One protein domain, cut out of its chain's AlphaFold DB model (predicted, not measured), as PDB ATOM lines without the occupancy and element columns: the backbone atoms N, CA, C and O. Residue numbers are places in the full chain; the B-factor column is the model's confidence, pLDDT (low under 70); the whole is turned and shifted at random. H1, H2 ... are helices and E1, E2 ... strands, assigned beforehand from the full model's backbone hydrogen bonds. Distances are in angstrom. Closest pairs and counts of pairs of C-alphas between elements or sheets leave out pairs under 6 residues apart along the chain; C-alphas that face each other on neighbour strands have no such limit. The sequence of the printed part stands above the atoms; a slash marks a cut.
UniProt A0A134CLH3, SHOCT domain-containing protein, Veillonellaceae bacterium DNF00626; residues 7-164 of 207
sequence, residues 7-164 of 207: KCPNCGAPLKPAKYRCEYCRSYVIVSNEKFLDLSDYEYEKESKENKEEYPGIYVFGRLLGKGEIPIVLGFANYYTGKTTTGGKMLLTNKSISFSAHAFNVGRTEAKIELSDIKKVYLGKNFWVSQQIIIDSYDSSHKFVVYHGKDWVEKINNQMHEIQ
ATOM      1  N   LYS A   7     217.292 161.852 327.984       88.38
ATOM      2  CA  LYS A   7     217.545 160.662 327.168       88.38
ATOM      3  C   LYS A   7     218.205 161.084 325.862       88.38
ATOM      4  O   LYS A   7     217.866 162.125 325.302       88.38
ATOM      5  N   CYS A   8     219.141 160.280 325.375       88.19
ATOM      6  CA  CYS A   8     219.701 160.450 324.043       88.19
ATOM      7  C   CYS A   8     218.576 160.286 323.001       88.19
ATOM      8  O   CYS A   8     217.897 159.260 323.027       88.19
ATOM      9  N   PRO A   9     218.375 161.240 322.076       86.94
ATOM     10  CA  PRO A   9     217.326 161.144 321.061       86.94
ATOM     11  C   PRO A   9     217.595 160.053 320.016       86.94
ATOM     12  O   PRO A   9     216.664 159.642 319.337       86.94
ATOM     13  N   ASN A  10     218.840 159.577 319.895       87.25
ATOM     14  CA  ASN A  10     219.201 158.518 318.954       87.25
ATOM     15  C   ASN A  10     218.922 157.109 319.510       87.25
ATOM     16  O   ASN A  10     218.328 156.283 318.833       87.25
ATOM     17  N   CYS A  11     219.330 156.827 320.754       88.62
ATOM     18  CA  CYS A  11     219.269 155.470 321.329       88.62
ATOM     19  C   CYS A  11     218.432 155.340 322.614       88.62
ATOM     20  O   CYS A  11     218.339 154.260 323.186       88.62
ATOM     21  N   GLY A  12     217.869 156.435 323.133       88.06
ATOM     22  CA  GLY A  12     217.064 156.440 324.362       88.06
ATOM     23  C   GLY A  12     217.849 156.302 325.674       88.06
ATOM     24  O   GLY A  12     217.256 156.450 326.746       88.06
ATOM     25  N   ALA A  13     219.164 156.063 325.621       89.06
ATOM     26  CA  ALA A  13     219.997 155.878 326.806       89.06
ATOM     27  C   ALA A  13     220.126 157.163 327.654       89.06
ATOM     28  O   ALA A  13     220.013 158.269 327.111       89.06
ATOM     29  N   PRO A  14     220.393 157.060 328.971       88.38
ATOM     30  CA  PRO A  14     220.645 158.225 329.815       88.38
ATOM     31  C   PRO A  14     221.818 159.062 329.290       88.38
ATOM     32  O   PRO A  14     222.889 158.538 328.984       88.38
ATOM     33  N   LEU A  15     221.623 160.376 329.205       83.50
ATOM     34  CA  LEU A  15     222.604 161.328 328.703       83.50
ATOM     35  C   LEU A  15     223.117 162.217 329.839       83.50
ATOM     36  O   LEU A  15     222.336 162.844 330.557       83.50
ATOM     37  N   LYS A  16     224.444 162.331 329.938       80.00
ATOM     38  CA  LYS A  16     225.125 163.345 330.753       80.00
ATOM     39  C   LYS A  16     225.385 164.582 329.880       80.00
ATOM     40  O   LYS A  16     226.263 164.526 329.020       80.00
ATOM     41  N   PRO A  17     224.665 165.701 330.080       66.75
ATOM     42  CA  PRO A  17     224.685 166.830 329.141       66.75
ATOM     43  C   PRO A  17     226.053 167.510 329.016       66.75
ATOM     44  O   PRO A  17     226.391 168.007 327.951       66.75
ATOM     45  N   ALA A  18     226.861 167.481 330.083       68.00
ATOM     46  CA  ALA A  18     228.153 168.165 330.155       68.00
ATOM     47  C   ALA A  18     229.207 167.665 329.151       68.00
ATOM     48  O   ALA A  18     230.210 168.337 328.952       68.00
ATOM     49  N   LYS A  19     229.012 166.490 328.538       71.44
ATOM     50  CA  LYS A  19     229.962 165.927 327.565       71.44
ATOM     51  C   LYS A  19     229.510 166.066 326.113       71.44
ATOM     52  O   LYS A  19     230.207 165.569 325.238       71.44
ATOM     53  N   TYR A  20     228.314 166.610 325.865       84.56
ATOM     54  CA  TYR A  20     227.637 166.626 324.559       84.56
ATOM     55  C   TYR A  20     227.608 165.292 323.806       84.56
ATOM     56  O   TYR A  20     227.217 165.281 322.653       84.56
ATOM     57  N   ARG A  21     227.999 164.168 324.408       88.25
ATOM     58  CA  ARG A  21     228.231 162.899 323.722       88.25
ATOM     59  C   ARG A  21     227.568 161.777 324.496       88.25
ATOM     60  O   ARG A  21     227.731 161.652 325.711       88.25
ATOM     61  N   CYS A  22     226.804 160.961 323.786       87.62
ATOM     62  CA  CYS A  22     226.195 159.770 324.342       87.62
ATOM     63  C   CYS A  22     227.264 158.693 324.548       87.62
ATOM     64  O   CYS A  22     227.917 158.286 323.593       87.62
ATOM     65  N   GLU A  23     227.403 158.190 325.777       87.75
ATOM     66  CA  GLU A  23     228.360 157.119 326.112       87.75
ATOM     67  C   GLU A  23     227.987 155.764 325.456       87.75
ATOM     68  O   GLU A  23     228.804 154.854 325.456       87.75
ATOM     69  N   TYR A  24     226.787 155.641 324.863       87.00
ATOM     70  CA  TYR A  24     226.250 154.389 324.306       87.00
ATOM     71  C   TYR A  24     226.309 154.328 322.777       87.00
ATOM     72  O   TYR A  24     226.906 153.423 322.218       87.00
ATOM     73  N   CYS A  25     225.694 155.298 322.092       87.44
ATOM     74  CA  CYS A  25     225.643 155.332 320.622       87.44
ATOM     75  C   CYS A  25     226.605 156.356 320.007       87.44
ATOM     76  O   CYS A  25     226.547 156.619 318.811       87.44
ATOM     77  N   ARG A  26     227.431 157.004 320.840       87.50
ATOM     78  CA  ARG A  26     228.419 158.019 320.448       87.50
ATOM     79  C   ARG A  26     227.848 159.293 319.808       87.50
ATOM     80  O   ARG A  26     228.618 160.224 319.600       87.50
ATOM     81  N   SER A  27     226.531 159.382 319.581       88.75
ATOM     82  CA  SER A  27     225.835 160.580 319.091       88.75
ATOM     83  C   SER A  27     226.127 161.813 319.925       88.75
ATOM     84  O   SER A  27     226.158 161.749 321.160       88.75
ATOM     85  N   TYR A  28     226.241 162.947 319.245       91.38
ATOM     86  CA  TYR A  28     226.388 164.234 319.896       91.38
ATOM     87  C   TYR A  28     225.012 164.827 320.197       91.38
ATOM     88  O   TYR A  28     224.130 164.823 319.347       91.38
ATOM     89  N   VAL A  29     224.797 165.323 321.410       90.25
ATOM     90  CA  VAL A  29     223.547 165.939 321.855       90.25
ATOM     91  C   VAL A  29     223.880 167.249 322.552       90.25
ATOM     92  O   VAL A  29     224.235 167.287 323.731       90.25
ATOM     93  N   ILE A  30     223.770 168.330 321.793       90.00
ATOM     94  CA  ILE A  30     224.118 169.681 322.204       90.00
ATOM     95  C   ILE A  30     222.841 170.406 322.591       90.00
ATOM     96  O   ILE A  30     221.993 170.755 321.766       90.00
ATOM     97  N   VAL A  31     222.712 170.642 323.886       85.88
ATOM     98  CA  VAL A  31     221.635 171.420 324.481       85.88
ATOM     99  C   VAL A  31     222.276 172.443 325.400       85.88
ATOM    100  O   VAL A  31     222.998 172.092 326.326       85.88
ATOM    101  N   SER A  32     222.037 173.721 325.125       84.94
ATOM    102  CA  SER A  32     222.587 174.817 325.919       84.94
ATOM    103  C   SER A  32     221.546 175.903 326.125       84.94
ATOM    104  O   SER A  32     220.754 176.186 325.225       84.94
ATOM    105  N   ASN A  33     221.537 176.494 327.316       86.31
ATOM    106  CA  ASN A  33     220.736 177.674 327.652       86.31
ATOM    107  C   ASN A  33     221.578 178.956 327.647       86.31
ATOM    108  O   ASN A  33     221.104 180.001 328.089       86.31
ATOM    109  N   GLU A  34     222.817 178.874 327.174       90.44
ATOM    110  CA  GLU A  34     223.657 180.042 326.971       90.44
ATOM    111  C   GLU A  34     223.084 180.913 325.855       90.44
ATOM    112  O   GLU A  34     222.488 180.437 324.886       90.44
ATOM    113  N   LYS A  35     223.262 182.226 326.011       93.31
ATOM    114  CA  LYS A  35     222.824 183.219 325.025       93.31
ATOM    115  C   LYS A  35     223.633 183.127 323.730       93.31
ATOM    116  O   LYS A  35     223.126 183.508 322.675       93.31
ATOM    117  N   PHE A  36     224.857 182.622 323.837       95.00
ATOM    118  CA  PHE A  36     225.806 182.378 322.765       95.00
ATOM    119  C   PHE A  36     226.743 181.254 323.219       95.00
ATOM    120  O   PHE A  36     227.361 181.378 324.271       95.00
ATOM    121  N   LEU A  37     226.801 180.175 322.449       94.94
ATOM    122  CA  LEU A  37     227.684 179.031 322.629       94.94
ATOM    123  C   LEU A  37     228.499 178.877 321.347       94.94
ATOM    124  O   LEU A  37     227.937 178.608 320.279       94.94
ATOM    125  N   ASP A  38     229.810 179.041 321.478       95.75
ATOM    126  CA  ASP A  38     230.768 178.793 320.411       95.75
ATOM    127  C   ASP A  38     231.169 177.315 320.400       95.75
ATOM    128  O   ASP A  38     231.516 176.739 321.430       95.75
ATOM    129  N   LEU A  39     231.074 176.698 319.230       94.50
ATOM    130  CA  LEU A  39     231.353 175.287 318.981       94.50
ATOM    131  C   LEU A  39     232.421 175.111 317.897       94.50
ATOM    132  O   LEU A  39     232.666 173.973 317.501       94.50
ATOM    133  N   SER A  40     233.044 176.196 317.409       92.25
ATOM    134  CA  SER A  40     234.012 176.125 316.304       92.25
ATOM    135  C   SER A  40     235.205 175.226 316.602       92.25
ATOM    136  O   SER A  40     235.714 174.576 315.694       92.25
ATOM    137  N   ASP A  41     235.606 175.161 317.870       89.56
ATOM    138  CA  ASP A  41     236.802 174.437 318.305       89.56
ATOM    139  C   ASP A  41     236.463 173.027 318.812       89.56
ATOM    140  O   ASP A  41     237.335 172.285 319.262       89.56
ATOM    141  N   TYR A  42     235.184 172.644 318.772       89.00
ATOM    142  CA  TYR A  42     234.760 171.324 319.205       89.00
ATOM    143  C   TYR A  42     235.012 170.292 318.102       89.00
ATOM    144  O   TYR A  42     234.465 170.375 317.001       89.00
ATOM    145  N   GLU A  43     235.800 169.267 318.417       86.75
ATOM    146  CA  GLU A  43     236.075 168.179 317.484       86.75
ATOM    147  C   GLU A  43     234.934 167.154 317.463       86.75
ATOM    148  O   GLU A  43     234.646 166.454 318.439       86.75
ATOM    149  N   TYR A  44     234.287 167.046 316.305       86.06
ATOM    150  CA  TYR A  44     233.288 166.019 316.031       86.06
ATOM    151  C   TYR A  44     233.949 164.824 315.349       86.06
ATOM    152  O   TYR A  44     234.644 164.979 314.342       86.06
ATOM    153  N   GLU A  45     233.705 163.622 315.874       77.75
ATOM    154  CA  GLU A  45     234.125 162.377 315.240       77.75
ATOM    155  C   GLU A  45     233.518 162.308 313.838       77.75
ATOM    156  O   GLU A  45     232.298 162.265 313.655       77.75
ATOM    157  N   LYS A  46     234.394 162.332 312.834       63.50
ATOM    158  CA  LYS A  46     234.019 162.139 311.435       63.50
ATOM    159  C   LYS A  46     233.704 160.659 311.216       63.50
ATOM    160  O   LYS A  46     234.284 159.801 311.880       63.50
ATOM    161  N   GLU A  47     232.804 160.357 310.278       62.62
ATOM    162  CA  GLU A  47     232.526 158.970 309.883       62.62
ATOM    163  C   GLU A  47     233.837 158.219 309.605       62.62
ATOM    164  O   GLU A  47     234.659 158.658 308.793       62.62
ATOM    165  N   SER A  48     234.032 157.072 310.261       52.81
ATOM    166  CA  SER A  48     235.124 156.173 309.900       52.81
ATOM    167  C   SER A  48     234.851 155.604 308.508       52.81
ATOM    168  O   SER A  48     233.745 155.133 308.238       52.81
ATOM    169  N   LYS A  49     235.854 155.604 307.622       49.50
ATOM    170  CA  LYS A  49     235.739 154.966 306.296       49.50
ATOM    171  C   LYS A  49     235.491 153.453 306.387       49.50
ATOM    172  O   LYS A  49     235.019 152.868 305.416       49.50
ATOM    173  N   GLU A  50     235.809 152.848 307.530       52.03
ATOM    174  CA  GLU A  50     235.805 151.400 307.757       52.03
ATOM    175  C   GLU A  50     234.454 150.854 308.244       52.03
ATOM    176  O   GLU A  50     234.112 149.731 307.895       52.03
ATOM    177  N   ASN A  51     233.640 151.647 308.950       50.75
ATOM    178  CA  ASN A  51     232.308 151.240 309.412       50.75
ATOM    179  C   ASN A  51     231.245 152.258 308.977       50.75
ATOM    180  O   ASN A  51     230.992 153.249 309.660       50.75
ATOM    181  N   LYS A  52     230.606 151.996 307.828       50.72
ATOM    182  CA  LYS A  52     229.531 152.834 307.256       50.72
ATOM    183  C   LYS A  52     228.229 152.838 308.077       50.72
ATOM    184  O   LYS A  52     227.355 153.645 307.779       50.72
ATOM    185  N   GLU A  53     228.086 151.960 309.072       54.03
ATOM    186  CA  GLU A  53     226.818 151.723 309.784       54.03
ATOM    187  C   GLU A  53     226.638 152.518 311.092       54.03
ATOM    188  O   GLU A  53     225.516 152.635 311.573       54.03
ATOM    189  N   GLU A  54     227.680 153.154 311.639       60.94
ATOM    190  CA  GLU A  54     227.568 153.967 312.863       60.94
ATOM    191  C   GLU A  54     228.027 155.410 312.619       60.94
ATOM    192  O   GLU A  54     229.094 155.823 313.072       60.94
ATOM    193  N   TYR A  55     227.226 156.215 311.911       64.31
ATOM    194  CA  TYR A  55     227.370 157.668 312.032       64.31
ATOM    195  C   TYR A  55     226.734 158.115 313.355       64.31
ATOM    196  O   TYR A  55     225.509 158.016 313.504       64.31
ATOM    197  N   PRO A  56     227.509 158.629 314.326       75.81
ATOM    198  CA  PRO A  56     226.924 159.239 315.506       75.81
ATOM    199  C   PRO A  56     226.169 160.503 315.081       75.81
ATOM    200  O   PRO A  56     226.771 161.522 314.759       75.81
ATOM    201  N   GLY A  57     224.834 160.453 315.088       87.44
ATOM    202  CA  GLY A  57     224.021 161.631 314.771       87.44
ATOM    203  C   GLY A  57     224.387 162.830 315.656       87.44
ATOM    204  O   GLY A  57     224.571 162.671 316.866       87.44
ATOM    205  N   ILE A  58     224.492 164.021 315.060       92.00
ATOM    206  CA  ILE A  58     224.710 165.279 315.782       92.00
ATOM    207  C   ILE A  58     223.358 165.962 315.960       92.00
ATOM    208  O   ILE A  58     222.726 166.377 314.992       92.00
ATOM    209  N   TYR A  59     222.913 166.069 317.207       90.88
ATOM    210  CA  TYR A  59     221.651 166.682 317.587       90.88
ATOM    211  C   TYR A  59     221.918 168.015 318.269       90.88
ATOM    212  O   TYR A  59     222.506 168.049 319.346       90.88
ATOM    213  N   VAL A  60     221.441 169.113 317.691       91.06
ATOM    214  CA  VAL A  60     221.563 170.450 318.277       91.06
ATOM    215  C   VAL A  60     220.183 170.977 318.604       91.06
ATOM    216  O   VAL A  60     219.355 171.184 317.722       91.06
ATOM    217  N   PHE A  61     219.922 171.163 319.894       85.94
ATOM    218  CA  PHE A  61     218.638 171.622 320.413       85.94
ATOM    219  C   PHE A  61     217.435 170.848 319.831       85.94
ATOM    220  O   PHE A  61     216.432 171.425 319.420       85.94
ATOM    221  N   GLY A  62     217.563 169.516 319.769       80.88
ATOM    222  CA  GLY A  62     216.535 168.605 319.250       80.88
ATOM    223  C   GLY A  62     216.538 168.413 317.730       80.88
ATOM    224  O   GLY A  62     215.807 167.558 317.238       80.88
ATOM    225  N   ARG A  63     217.369 169.146 316.980       85.00
ATOM    226  CA  ARG A  63     217.510 168.981 315.530       85.00
ATOM    227  C   ARG A  63     218.648 168.029 315.188       85.00
ATOM    228  O   ARG A  63     219.783 168.309 315.552       85.00
ATOM    229  N   LEU A  64     218.356 166.977 314.429       89.12
ATOM    230  CA  LEU A  64     219.377 166.150 313.787       89.12
ATOM    231  C   LEU A  64     219.996 166.905 312.601       89.12
ATOM    232  O   LEU A  64     219.270 167.352 311.712       89.12
ATOM    233  N   LEU A  65     221.318 167.051 312.600       90.19
ATOM    234  CA  LEU A  65     222.067 167.633 311.487       90.19
ATOM    235  C   LEU A  65     222.277 166.620 310.362       90.19
ATOM    236  O   LEU A  65     222.344 165.410 310.596       90.19
ATOM    237  N   GLY A  66     222.388 167.133 309.136       86.94
ATOM    238  CA  GLY A  66     222.660 166.312 307.964       86.94
ATOM    239  C   GLY A  66     224.063 165.699 307.979       86.94
ATOM    240  O   GLY A  66     224.944 166.076 308.751       86.94
ATOM    241  N   LYS A  67     224.306 164.755 307.068       82.88
ATOM    242  CA  LYS A  67     225.627 164.138 306.901       82.88
ATOM    243  C   LYS A  67     226.698 165.195 306.598       82.88
ATOM    244  O   LYS A  67     226.533 166.017 305.690       82.88
ATOM    245  N   GLY A  68     227.800 165.163 307.353       86.38
ATOM    246  CA  GLY A  68     228.914 166.114 307.234       86.38
ATOM    247  C   GLY A  68     228.573 167.556 307.629       86.38
ATOM    248  O   GLY A  68     229.347 168.464 307.334       86.38
ATOM    249  N   GLU A  69     227.403 167.783 308.228       90.94
ATOM    250  CA  GLU A  69     227.029 169.068 308.805       90.94
ATOM    251  C   GLU A  69     227.468 169.106 310.274       90.94
ATOM    252  O   GLU A  69     227.077 168.252 311.067       90.94
ATOM    253  N   ILE A  70     228.290 170.093 310.626       93.69
ATOM    254  CA  ILE A  70     228.817 170.300 311.976       93.69
ATOM    255  C   ILE A  70     228.378 171.668 312.504       93.69
ATOM    256  O   ILE A  70     228.351 172.638 311.741       93.69
ATOM    257  N   PRO A  71     228.006 171.779 313.786       95.75
ATOM    258  CA  PRO A  71     227.587 173.042 314.366       95.75
ATOM    259  C   PRO A  71     228.788 173.888 314.779       95.75
ATOM    260  O   PRO A  71     229.792 173.370 315.255       95.75
ATOM    261  N   ILE A  72     228.645 175.201 314.620       97.31
ATOM    262  CA  ILE A  72     229.710 176.184 314.857       97.31
ATOM    263  C   ILE A  72     229.271 177.190 315.909       97.31
ATOM    264  O   ILE A  72     230.047 177.524 316.791       97.31
ATOM    265  N   VAL A  73     228.025 177.663 315.849       97.25
ATOM    266  CA  VAL A  73     227.481 178.578 316.861       97.25
ATOM    267  C   VAL A  73     226.029 178.240 317.134       97.25
ATOM    268  O   VAL A  73     225.239 178.085 316.204       97.25
ATOM    269  N   LEU A  74     225.662 178.195 318.411       95.75
ATOM    270  CA  LEU A  74     224.277 178.137 318.865       95.75
ATOM    271  C   LEU A  74     224.001 179.334 319.774       95.75
ATOM    272  O   LEU A  74     224.739 179.578 320.718       95.75
ATOM    273  N   GLY A  75     222.912 180.061 319.555       95.31
ATOM    274  CA  GLY A  75     222.584 181.187 320.428       95.31
ATOM    275  C   GLY A  75     221.128 181.599 320.376       95.31
ATOM    276  O   GLY A  75     220.350 181.124 319.547       95.31
ATOM    277  N   PHE A  76     220.750 182.486 321.289       94.88
ATOM    278  CA  PHE A  76     219.424 183.093 321.277       94.88
ATOM    279  C   PHE A  76     219.347 184.140 320.173       94.88
ATOM    280  O   PHE A  76     220.279 184.920 319.964       94.88
ATOM    281  N   ALA A  77     218.204 184.175 319.499       94.94
ATOM    282  CA  ALA A  77     217.936 185.136 318.451       94.94
ATOM    283  C   ALA A  77     216.472 185.559 318.470       94.94
ATOM    284  O   ALA A  77     215.579 184.782 318.797       94.94
ATOM    285  N   ASN A  78     216.238 186.795 318.060       93.81
ATOM    286  CA  ASN A  78     214.920 187.314 317.749       93.81
ATOM    287  C   ASN A  78     214.844 187.542 316.242       93.81
ATOM    288  O   ASN A  78     215.571 188.389 315.721       93.81
ATOM    289  N   TYR A  79     213.983 186.804 315.544       93.31
ATOM    290  CA  TYR A  79     213.798 186.932 314.102       93.31
ATOM    291  C   TYR A  79     212.705 187.955 313.781       93.31
ATOM    292  O   TYR A  79     211.576 187.838 314.262       93.31
ATOM    293  N   TYR A  80     213.046 188.967 312.980       88.81
ATOM    294  CA  TYR A  80     212.135 190.030 312.563       88.81
ATOM    295  C   TYR A  80     211.596 189.770 311.153       88.81
ATOM    296  O   TYR A  80     212.344 189.820 310.177       88.81
ATOM    297  N   THR A  81     210.283 189.565 311.038       79.38
ATOM    298  CA  THR A  81     209.587 189.256 309.770       79.38
ATOM    299  C   THR A  81     208.895 190.476 309.149       79.38
ATOM    300  O   THR A  81     208.035 190.347 308.281       79.38
ATOM    301  N   GLY A  82     209.218 191.692 309.604       75.62
ATOM    302  CA  GLY A  82     208.602 192.934 309.119       75.62
ATOM    303  C   GLY A  82     207.367 193.379 309.902       75.62
ATOM    304  O   GLY A  82     207.166 194.579 310.060       75.62
ATOM    305  N   LYS A  83     206.567 192.436 310.415       77.38
ATOM    306  CA  LYS A  83     205.352 192.724 311.206       77.38
ATOM    307  C   LYS A  83     205.476 192.307 312.667       77.38
ATOM    308  O   LYS A  83     204.874 192.930 313.535       77.38
ATOM    309  N   THR A  84     206.244 191.259 312.938       82.38
ATOM    310  CA  THR A  84     206.420 190.705 314.278       82.38
ATOM    311  C   THR A  84     207.877 190.327 314.517       82.38
ATOM    312  O   THR A  84     208.677 190.188 313.587       82.38
ATOM    313  N   THR A  85     208.208 190.169 315.795       85.44
ATOM    314  CA  THR A  85     209.489 189.635 316.248       85.44
ATOM    315  C   THR A  85     209.220 188.336 316.981       85.44
ATOM    316  O   THR A  85     208.435 188.323 317.928       85.44
ATOM    317  N   THR A  86     209.882 187.259 316.567       90.44
ATOM    318  CA  THR A  86     209.732 185.941 317.191       90.44
ATOM    319  C   THR A  86     211.034 185.539 317.864       90.44
ATOM    320  O   THR A  86     212.085 185.531 317.224       90.44
ATOM    321  N   GLY A  87     210.971 185.222 319.157       91.31
ATOM    322  CA  GLY A  87     212.120 184.731 319.915       91.31
ATOM    323  C   GLY A  87     212.362 183.243 319.689       91.31
ATOM    324  O   GLY A  87     211.422 182.447 319.633       91.31
ATOM    325  N   GLY A  88     213.629 182.862 319.585       91.62
ATOM    326  CA  GLY A  88     214.036 181.493 319.315       91.62
ATOM    327  C   GLY A  88     215.534 181.269 319.452       91.62
ATOM    328  O   GLY A  88     216.261 182.034 320.094       91.62
ATOM    329  N   LYS A  89     216.003 180.201 318.810       92.31
ATOM    330  CA  LYS A  89     217.425 179.890 318.683       92.31
ATOM    331  C   LYS A  89     217.879 179.962 317.244       92.31
ATOM    332  O   LYS A  89     217.160 179.539 316.342       92.31
ATOM    333  N   MET A  90     219.092 180.457 317.069       94.69
ATOM    334  CA  MET A  90     219.799 180.449 315.805       94.69
ATOM    335  C   MET A  90     220.972 179.480 315.892       94.69
ATOM    336  O   MET A  90     221.643 179.400 316.922       94.69
ATOM    337  N   LEU A  91     221.181 178.734 314.816       96.06
ATOM    338  CA  LEU A  91     222.242 177.752 314.672       96.06
ATOM    339  C   LEU A  91     222.978 178.015 313.362       96.06
ATOM    340  O   LEU A  91     222.360 177.940 312.296       96.06
ATOM    341  N   LEU A  92     224.275 178.300 313.462       97.81
ATOM    342  CA  LEU A  92     225.212 178.263 312.343       97.81
ATOM    343  C   LEU A  92     225.886 176.891 312.310       97.81
ATOM    344  O   LEU A  92     226.426 176.432 313.320       97.81
ATOM    345  N   THR A  93     225.878 176.271 311.139       97.00
ATOM    346  CA  THR A  93     226.661 175.084 310.801       97.00
ATOM    347  C   THR A  93     227.674 175.429 309.716       97.00
ATOM    348  O   THR A  93     227.652 176.525 309.161       97.00
ATOM    349  N   ASN A  94     228.547 174.490 309.365       96.19
ATOM    350  CA  ASN A  94     229.438 174.630 308.209       96.19
ATOM    351  C   ASN A  94     228.707 174.637 306.850       96.19
ATOM    352  O   ASN A  94     229.357 174.713 305.814       96.19
ATOM    353  N   LYS A  95     227.375 174.498 306.831       95.88
ATOM    354  CA  LYS A  95     226.573 174.461 305.598       95.88
ATOM    355  C   LYS A  95     225.492 175.524 305.558       95.88
ATOM    356  O   LYS A  95     225.239 176.090 304.503       95.88
ATOM    357  N   SER A  96     224.854 175.803 306.690       95.56
ATOM    358  CA  SER A  96     223.687 176.673 306.734       95.56
ATOM    359  C   SER A  96     223.630 177.499 308.008       95.56
ATOM    360  O   SER A  96     224.190 177.140 309.044       95.56
ATOM    361  N   ILE A  97     222.883 178.594 307.951       95.88
ATOM    362  CA  ILE A  97     222.384 179.274 309.137       95.88
ATOM    363  C   ILE A  97     220.876 179.105 309.222       95.88
ATOM    364  O   ILE A  97     220.159 179.102 308.222       95.88
ATOM    365  N   SER A  98     220.371 178.915 310.432       93.56
ATOM    366  CA  SER A  98     218.976 178.539 310.620       93.56
ATOM    367  C   SER A  98     218.403 179.041 311.931       93.56
ATOM    368  O   SER A  98     219.126 179.210 312.907       93.56
ATOM    369  N   PHE A  99     217.089 179.230 311.959       92.88
ATOM    370  CA  PHE A  99     216.343 179.734 313.104       92.88
ATOM    371  C   PHE A  99     215.188 178.795 313.483       92.88
ATOM    372  O   PHE A  99     214.592 178.122 312.635       92.88
ATOM    373  N   SER A 100     214.877 178.723 314.776       88.94
ATOM    374  CA  SER A 100     213.733 177.977 315.317       88.94
ATOM    375  C   SER A 100     213.118 178.726 316.498       88.94
ATOM    376  O   SER A 100     213.800 178.913 317.511       88.94
ATOM    377  N   ALA A 101     211.853 179.146 316.397       87.06
ATOM    378  CA  ALA A 101     211.146 179.782 317.504       87.06
ATOM    379  C   ALA A 101     210.933 178.857 318.705       87.06
ATOM    380  O   ALA A 101     210.890 177.631 318.606       87.06
ATOM    381  N   HIS A 102     210.741 179.484 319.866       73.25
ATOM    382  CA  HIS A 102     210.477 178.800 321.133       73.25
ATOM    383  C   HIS A 102     209.093 178.131 321.225       73.25
ATOM    384  O   HIS A 102     208.886 177.295 322.107       73.25
ATOM    385  N   ALA A 103     208.141 178.470 320.352       53.50
ATOM    386  CA  ALA A 103     206.787 177.926 320.405       53.50
ATOM    387  C   ALA A 103     206.720 176.519 319.777       53.50
ATOM    388  O   ALA A 103     206.549 176.371 318.574       53.50
ATOM    389  N   PHE A 104     206.855 175.481 320.610       41.94
ATOM    390  CA  PHE A 104     206.270 174.142 320.412       41.94
ATOM    391  C   PHE A 104     206.416 173.476 319.023       41.94
ATOM    392  O   PHE A 104     205.504 172.809 318.550       41.94
ATOM    393  N   ASN A 105     207.589 173.569 318.392       41.12
ATOM    394  CA  ASN A 105     207.904 172.820 317.169       41.12
ATOM    395  C   ASN A 105     209.293 172.170 317.255       41.12
ATOM    396  O   ASN A 105     210.213 172.518 316.515       41.12
ATOM    397  N   VAL A 106     209.462 171.200 318.161       46.84
ATOM    398  CA  VAL A 106     210.620 170.292 318.121       46.84
ATOM    399  C   VAL A 106     210.540 169.518 316.800       46.84
ATOM    400  O   VAL A 106     209.740 168.597 316.670       46.84
ATOM    401  N   GLY A 107     211.310 169.948 315.795       49.66
ATOM    402  CA  GLY A 107     211.386 169.299 314.480       49.66
ATOM    403  C   GLY A 107     210.982 170.137 313.258       49.66
ATOM    404  O   GLY A 107     211.052 169.606 312.154       49.66
ATOM    405  N   ARG A 108     210.603 171.423 313.386       55.34
ATOM    406  CA  ARG A 108     210.402 172.310 312.214       55.34
ATOM    407  C   ARG A 108     211.394 173.474 312.222       55.34
ATOM    408  O   ARG A 108     211.460 174.241 313.176       55.34
ATOM    409  N   THR A 109     212.172 173.593 311.149       57.38
ATOM    410  CA  THR A 109     213.086 174.718 310.917       57.38
ATOM    411  C   THR A 109     212.286 175.876 310.326       57.38
ATOM    412  O   THR A 109     211.759 175.746 309.227       57.38
ATOM    413  N   GLU A 110     212.158 176.990 311.047       74.38
ATOM    414  CA  GLU A 110     211.316 178.122 310.620       74.38
ATOM    415  C   GLU A 110     211.998 179.024 309.587       74.38
ATOM    416  O   GLU A 110     211.329 179.663 308.780       74.38
ATOM    417  N   ALA A 111     213.331 179.046 309.579       84.62
ATOM    418  CA  ALA A 111     214.128 179.577 308.481       84.62
ATOM    419  C   ALA A 111     215.435 178.787 308.388       84.62
ATOM    420  O   ALA A 111     216.082 178.537 309.409       84.62
ATOM    421  N   LYS A 112     215.821 178.393 307.177       91.31
ATOM    422  CA  LYS A 112     217.128 177.818 306.861       91.31
ATOM    423  C   LYS A 112     217.648 178.534 305.627       91.31
ATOM    424  O   LYS A 112     216.914 178.660 304.654       91.31
ATOM    425  N   ILE A 113     218.878 179.011 305.701       93.25
ATOM    426  CA  ILE A 113     219.564 179.698 304.618       93.25
ATOM    427  C   ILE A 113     220.868 178.934 304.425       93.25
ATOM    428  O   ILE A 113     221.683 178.871 305.351       93.25
ATOM    429  N   GLU A 114     221.037 178.295 303.272       94.38
ATOM    430  CA  GLU A 114     222.318 177.679 302.928       94.38
ATOM    431  C   GLU A 114     223.362 178.788 302.777       94.38
ATOM    432  O   GLU A 114     223.092 179.851 302.220       94.38
ATOM    433  N   LEU A 115     224.562 178.564 303.304       95.75
ATOM    434  CA  LEU A 115     225.629 179.563 303.290       95.75
ATOM    435  C   LEU A 115     226.077 179.911 301.865       95.75
ATOM    436  O   LEU A 115     226.518 181.032 301.628       95.75
ATOM    437  N   SER A 116     225.924 178.976 300.922       93.12
ATOM    438  CA  SER A 116     226.153 179.195 299.489       93.12
ATOM    439  C   SER A 116     225.242 180.263 298.885       93.12
ATOM    440  O   SER A 116     225.614 180.890 297.897       93.12
ATOM    441  N   ASP A 117     224.069 180.476 299.481       94.25
ATOM    442  CA  ASP A 117     223.033 181.360 298.946       94.25
ATOM    443  C   ASP A 117     223.101 182.756 299.584       94.25
ATOM    444  O   ASP A 117     222.370 183.672 299.192       94.25
ATOM    445  N   ILE A 118     223.974 182.937 300.581       95.50
ATOM    446  CA  ILE A 118     224.193 184.215 301.253       95.50
ATOM    447  C   ILE A 118     225.116 185.074 300.393       95.50
ATOM    448  O   ILE A 118     226.249 184.709 300.091       95.50
ATOM    449  N   LYS A 119     224.656 186.278 300.057       95.12
ATOM    450  CA  LYS A 119     225.452 187.282 299.348       95.12
ATOM    451  C   LYS A 119     226.338 188.068 300.303       95.12
ATOM    452  O   LYS A 119     227.484 188.373 299.985       95.12
ATOM    453  N   LYS A 120     225.780 188.474 301.445       96.44
ATOM    454  CA  LYS A 120     226.497 189.241 302.467       96.44
ATOM    455  C   LYS A 120     225.821 189.127 303.824       96.44
ATOM    456  O   LYS A 120     224.596 189.041 303.924       96.44
ATOM    457  N   VAL A 121     226.633 189.237 304.867       97.62
ATOM    458  CA  VAL A 121     226.184 189.353 306.252       97.62
ATOM    459  C   VAL A 121     226.877 190.533 306.923       97.62
ATOM    460  O   VAL A 121     228.070 190.762 306.726       97.62
ATOM    461  N   TYR A 122     226.126 191.335 307.674       97.19
ATOM    462  CA  TYR A 122     226.654 192.547 308.300       97.19
ATOM    463  C   TYR A 122     225.838 192.976 309.523       97.19
ATOM    464  O   TYR A 122     224.710 192.529 309.742       97.19
ATOM    465  N   LEU A 123     226.422 193.861 310.333       96.94
ATOM    466  CA  LEU A 123     225.745 194.457 311.482       96.94
ATOM    467  C   LEU A 123     224.767 195.546 311.038       96.94
ATOM    468  O   LEU A 123     225.107 196.428 310.253       96.94
ATOM    469  N   GLY A 124     223.561 195.501 311.591       93.50
ATOM    470  CA  GLY A 124     222.586 196.581 311.538       93.50
ATOM    471  C   GLY A 124     222.636 197.433 312.807       93.50
ATOM    472  O   GLY A 124     223.686 197.904 313.240       93.50
ATOM    473  N   LYS A 125     221.469 197.630 313.427       89.62
ATOM    474  CA  LYS A 125     221.326 198.376 314.687       89.62
ATOM    475  C   LYS A 125     222.105 197.732 315.842       89.62
ATOM    476  O   LYS A 125     222.085 196.518 316.016       89.62
ATOM    477  N   ASN A 126     222.711 198.561 316.687       87.62
ATOM    478  CA  ASN A 126     223.350 198.135 317.930       87.62
ATOM    479  C   ASN A 126     222.421 198.417 319.125       87.62
ATOM    480  O   ASN A 126     221.985 199.551 319.309       87.62
ATOM    481  N   PHE A 127     222.131 197.397 319.933       79.69
ATOM    482  CA  PHE A 127     221.250 197.435 321.107       79.69
ATOM    483  C   PHE A 127     222.025 197.094 322.389       79.69
ATOM    484  O   PHE A 127     221.590 196.276 323.203       79.69
ATOM    485  N   TRP A 128     223.191 197.725 322.549       81.69
ATOM    486  CA  TRP A 128     224.094 197.635 323.701       81.69
ATOM    487  C   TRP A 128     224.607 196.215 323.990       81.69
ATOM    488  O   TRP A 128     225.724 195.880 323.610       81.69
ATOM    489  N   VAL A 129     223.782 195.365 324.607       80.62
ATOM    490  CA  VAL A 129     224.089 193.954 324.906       80.62
ATOM    491  C   VAL A 129     223.713 192.999 323.772       80.62
ATOM    492  O   VAL A 129     224.114 191.839 323.785       80.62
ATOM    493  N   SER A 130     222.933 193.469 322.801       89.38
ATOM    494  CA  SER A 130     222.569 192.708 321.605       89.38
ATOM    495  C   SER A 130     222.822 193.541 320.358       89.38
ATOM    496  O   SER A 130     222.835 194.769 320.412       89.38
ATOM    497  N   GLN A 131     223.040 192.894 319.222       94.38
ATOM    498  CA  GLN A 131     223.168 193.560 317.935       94.38
ATOM    499  C   GLN A 131     222.222 192.928 316.926       94.38
ATOM    500  O   GLN A 131     221.919 191.737 316.975       94.38
ATOM    501  N   GLN A 132     221.756 193.743 315.994       95.44
ATOM    502  CA  GLN A 132     221.093 193.254 314.808       95.44
ATOM    503  C   GLN A 132     222.144 192.753 313.823       95.44
ATOM    504  O   GLN A 132     223.061 193.494 313.474       95.44
ATOM    505  N   ILE A 133     221.972 191.534 313.336       96.88
ATOM    506  CA  ILE A 133     222.637 191.038 312.137       96.88
ATOM    507  C   ILE A 133     221.631 191.022 310.987       96.88
ATOM    508  O   ILE A 133     220.430 190.793 311.186       96.88
ATOM    509  N   ILE A 134     222.122 191.301 309.788       96.94
ATOM    510  CA  ILE A 134     221.351 191.280 308.549       96.94
ATOM    511  C   ILE A 134     222.039 190.301 307.608       96.94
ATOM    512  O   ILE A 134     223.246 190.408 307.390       96.94
ATOM    513  N   ILE A 135     221.270 189.348 307.091       96.44
ATOM    514  CA  ILE A 135     221.722 188.310 306.167       96.44
ATOM    515  C   ILE A 135     220.953 188.506 304.871       96.44
ATOM    516  O   ILE A 135     219.750 188.245 304.822       96.44
ATOM    517  N   ASP A 136     221.649 188.978 303.844       95.38
ATOM    518  CA  ASP A 136     221.076 189.154 302.516       95.38
ATOM    519  C   ASP A 136     221.450 187.941 301.660       95.38
ATOM    520  O   ASP A 136     222.634 187.678 301.426       95.38
ATOM    521  N   SER A 137     220.437 187.209 301.207       89.88
ATOM    522  CA  SER A 137     220.532 186.202 300.148       89.88
ATOM    523  C   SER A 137     220.178 186.840 298.795       89.88
ATOM    524  O   SER A 137     219.958 188.053 298.707       89.88
ATOM    525  N   TYR A 138     220.142 186.048 297.724       81.50
ATOM    526  CA  TYR A 138     219.724 186.535 296.405       81.50
ATOM    527  C   TYR A 138     218.272 187.036 296.378       81.50
ATOM    528  O   TYR A 138     218.008 188.080 295.782       81.50
ATOM    529  N   ASP A 139     217.367 186.350 297.083       83.12
ATOM    530  CA  ASP A 139     215.920 186.583 296.985       83.12
ATOM    531  C   ASP A 139     215.296 187.153 298.270       83.12
ATOM    532  O   ASP A 139     214.126 187.543 298.288       83.12
ATOM    533  N   SER A 140     216.052 187.215 299.370       87.88
ATOM    534  CA  SER A 140     215.527 187.629 300.671       87.88
ATOM    535  C   SER A 140     216.557 188.339 301.551       87.88
ATOM    536  O   SER A 140     217.767 188.193 301.414       87.88
ATOM    537  N   SER A 141     216.053 189.123 302.505       92.25
ATOM    538  CA  SER A 141     216.855 189.742 303.563       92.25
ATOM    539  C   SER A 141     216.282 189.341 304.914       92.25
ATOM    540  O   SER A 141     215.106 189.589 305.205       92.25
ATOM    541  N   HIS A 142     217.110 188.716 305.745       93.94
ATOM    542  CA  HIS A 142     216.730 188.216 307.059       93.94
ATOM    543  C   HIS A 142     217.387 189.050 308.152       93.94
ATOM    544  O   HIS A 142     218.594 189.288 308.138       93.94
ATOM    545  N   LYS A 143     216.587 189.495 309.125       95.00
ATOM    546  CA  LYS A 143     217.046 190.359 310.217       95.00
ATOM    547  C   LYS A 143     216.889 189.636 311.543       95.00
ATOM    548  O   LYS A 143     215.769 189.315 311.939       95.00
ATOM    549  N   PHE A 144     217.998 189.452 312.248       95.62
ATOM    550  CA  PHE A 144     218.015 188.826 313.566       95.62
ATOM    551  C   PHE A 144     218.603 189.787 314.589       95.62
ATOM    552  O   PHE A 144     219.579 190.466 314.295       95.62
ATOM    553  N   VAL A 145     218.038 189.846 315.791       95.50
ATOM    554  CA  VAL A 145     218.690 190.478 316.945       95.50
ATOM    555  C   VAL A 145     219.274 189.374 317.812       95.50
ATOM    556  O   VAL A 145     218.544 188.488 318.253       95.50
ATOM    557  N   VAL A 146     220.586 189.422 318.024       96.25
ATOM    558  CA  VAL A 146     221.373 188.365 318.668       96.25
ATOM    559  C   VAL A 146     222.319 188.948 319.707       96.25
ATOM    560  O   VAL A 146     222.661 190.130 319.671       96.25
ATOM    561  N   TYR A 147     222.771 188.109 320.631       96.25
ATOM    562  CA  TYR A 147     223.965 188.404 321.421       96.25
ATOM    563  C   TYR A 147     225.207 188.119 320.572       96.25
ATOM    564  O   TYR A 147     225.150 187.241 319.710       96.25
ATOM    565  N   HIS A 148     226.312 188.830 320.822       95.38
ATOM    566  CA  HIS A 148     227.587 188.588 320.129       95.38
ATOM    567  C   HIS A 148     227.486 188.716 318.596       95.38
ATOM    568  O   HIS A 148     228.020 187.918 317.836       95.38
ATOM    569  N   GLY A 149     226.762 189.723 318.100       95.81
ATOM    570  CA  GLY A 149     226.504 189.886 316.668       95.81
ATOM    571  C   GLY A 149     227.766 190.069 315.824       95.81
ATOM    572  O   GLY A 149     227.772 189.653 314.671       95.81
ATOM    573  N   LYS A 150     228.836 190.648 316.387       95.38
ATOM    574  CA  LYS A 150     230.153 190.710 315.724       95.38
ATOM    575  C   LYS A 150     230.697 189.305 315.466       95.38
ATOM    576  O   LYS A 150     231.013 188.997 314.323       95.38
ATOM    577  N   ASP A 151     230.699 188.463 316.497       96.75
ATOM    578  CA  ASP A 151     231.173 187.079 316.426       96.75
ATOM    579  C   ASP A 151     230.330 186.247 315.444       96.75
ATOM    580  O   ASP A 151     230.867 185.462 314.664       96.75
ATOM    581  N   TRP A 152     229.007 186.461 315.404       97.88
ATOM    582  CA  TRP A 152     228.143 185.847 314.387       97.88
ATOM    583  C   TRP A 152     228.539 186.252 312.966       97.88
ATOM    584  O   TRP A 152     228.713 185.383 312.119       97.88
ATOM    585  N   VAL A 153     228.666 187.555 312.690       97.75
ATOM    586  CA  VAL A 153     229.027 188.063 311.353       97.75
ATOM    587  C   VAL A 153     230.382 187.511 310.914       97.75
ATOM    588  O   VAL A 153     230.513 187.059 309.779       97.75
ATOM    589  N   GLU A 154     231.372 187.514 311.805       97.88
ATOM    590  CA  GLU A 154     232.702 186.965 311.538       97.88
ATOM    591  C   GLU A 154     232.637 185.471 311.203       97.88
ATOM    592  O   GLU A 154     233.084 185.058 310.135       97.88
ATOM    593  N   LYS A 155     232.013 184.659 312.063       98.00
ATOM    594  CA  LYS A 155     231.947 183.206 311.859       98.00
ATOM    595  C   LYS A 155     231.156 182.826 310.610       98.00
ATOM    596  O   LYS A 155     231.567 181.910 309.906       98.00
ATOM    597  N   ILE A 156     230.067 183.532 310.296       98.00
ATOM    598  CA  ILE A 156     229.312 183.308 309.052       98.00
ATOM    599  C   ILE A 156     230.194 183.616 307.836       98.00
ATOM    600  O   ILE A 156     230.293 182.778 306.944       98.00
ATOM    601  N   ASN A 157     230.871 184.771 307.814       97.56
ATOM    602  CA  ASN A 157     231.762 185.133 306.707       97.56
ATOM    603  C   ASN A 157     232.903 184.122 306.540       97.56
ATOM    604  O   ASN A 157     233.186 183.710 305.418       97.56
ATOM    605  N   ASN A 158     233.512 183.667 307.637       96.88
ATOM    606  CA  ASN A 158     234.564 182.653 307.586       96.88
ATOM    607  C   ASN A 158     234.055 181.360 306.932       96.88
ATOM    608  O   ASN A 158     234.706 180.833 306.038       96.88
ATOM    609  N   GLN A 159     232.858 180.885 307.293       96.69
ATOM    610  CA  GLN A 159     232.287 179.696 306.652       96.69
ATOM    611  C   GLN A 159     231.922 179.914 305.182       96.69
ATOM    612  O   GLN A 159     232.131 179.026 304.360       96.69
ATOM    613  N   MET A 160     231.414 181.096 304.826       95.19
ATOM    614  CA  MET A 160     231.175 181.447 303.423       95.19
ATOM    615  C   MET A 160     232.477 181.415 302.609       95.19
ATOM    616  O   MET A 160     232.477 180.925 301.480       95.19
ATOM    617  N   HIS A 161     233.586 181.897 303.175       94.69
ATOM    618  CA  HIS A 161     234.901 181.849 302.535       94.69
ATOM    619  C   HIS A 161     235.423 180.420 302.357       94.69
ATOM    620  O   HIS A 161     235.905 180.098 301.271       94.69
ATOM    621  N   GLU A 162     235.285 179.553 303.364       92.94
ATOM    622  CA  GLU A 162     235.678 178.141 303.247       92.94
ATOM    623  C   GLU A 162     234.884 177.424 302.142       92.94
ATOM    624  O   GLU A 162     235.474 176.770 301.288       92.94
ATOM    625  N   ILE A 163     233.566 177.645 302.053       90.50
ATOM    626  CA  ILE A 163     232.733 177.065 300.982       90.50
ATOM    627  C   ILE A 163     233.178 177.546 299.594       90.50
ATOM    628  O   ILE A 163     233.228 176.766 298.642       90.50
ATOM    629  N   GLN A 164     233.502 178.833 299.447       87.88
ATOM    630  CA  GLN A 164     233.982 179.376 298.171       87.88
ATOM    631  C   GLN A 164     235.337 178.786 297.770       87.88
ATOM    632  O   GLN A 164     235.553 178.496 296.591       87.88
TER     633      GLN A 164
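What this domain is: This is residues 7 to 164 of the 207 residues of the protein "SHOCT domain-containing protein" of Veillonellaceae bacterium DNF00626 (UniProt A0A134CLH3). Picture a strongly twisted sheet of eight strands that curls round one helix, H1, the last element of the printed part. At one end of this body sits a smaller lobe made mostly of loops, among them residues 7 to 27 and residues 43 to 57, with the short parallel pair E1 and E3; residues 48 to 53 stick out from it. You have 158 residues here, with ten named strands, E1 to E10, followed by one named helix. The large sheet is branched, with antiparallel neighbour pairs; the class is mixed, helices and strands, though only 78 residues, under half, are in named elements. The whole is compact, with a radius of gyration of the C-alphas of 16.0 A and spans of 46 by 34 by 25 A.

How they stand to each other: Start at E4, residues 71 to 80, the strand of the branched sheet with three neighbours. On one side of it lie E2, residues 36 to 38, beside its residues 73 to 75, and E10, residues 141 to 146, beside its residues 77 to 80; on the other side lies E5, residues 85 to 93. E4 bends by 71 degrees at residue 76, and E5 bends by 63 degrees at residue 88. Look for N 37 and O 74 at 2.8 A between E2 and E4, N 78 and O 145 at 2.9 A between E4 and E10, and N 75 and O 90 at 3.0 A between E4 and E5. With E6, residues 96 to 101, and E7, residues 111 to 114, strands E4 and E5 form a meander, each strand the antiparallel neighbour of the one before; N 91 and O 98 are 2.8 A apart, and so are N 113 and O 97. A second meander is E8, residues 118 to 127, E9, residues 130 to 137, and E10, with N 124 and O 132 at 2.8 A and N 133 and O 144 at 2.8 A. E7 and E8 meet only through their link; they and E2 are edge strands. H1, residues 149 to 164, is on this sheet: its closest C-alphas to E8 are those of Val 153 and Tyr 122, 5.9 A, and to E9 those of Gly 149 and Gln 131, 5.1 A. The closest C-alphas of H1 and E5 are those of Ile 156 and Leu 92, 7.3 A, while E2 and H1 are near each other, with 6 pairs of C-alphas within 10 A. In H1 every O i to N i+4 pair is within hydrogen-bond range. In the smaller sheet, E1, residues 28 to 30, and E3, residues 58 to 60, are parallel at 8 degrees, with N 30 and O 59 at 2.8 A; both are apart from H1.

Where its parts are: Find C-alpha 71 at (227.587, 173.042, 314.366); from there E4 runs 23.0 A to C-alpha 80. E5 runs 23.2 A, E6 16.8 A and E7 10.1 A. E8 measures 24.0 A, E9 22.5 A and E10 15.8 A. Find C-alpha 149 at (226.504, 189.886, 316.668); H1 runs 22.6 A to C-alpha 164 at (233.982, 179.376, 298.171). E1, E2 and E3 have three residues each; E1 begins at C-alpha 28, (226.388, 164.234, 319.896).

The domain as a whole: The two C-alphas farthest apart are those of Glu 50 and Lys 83, 51.4 A. The printed part has no cut. The link from E2 to E3, 19 residues, is long; those from E3 to E4 and E6 to E7 are short but not tight. The mean pLDDT of the printed part is 86.3, and it is under 70 at residues 17 to 18, 46 to 55 and 103 to 109.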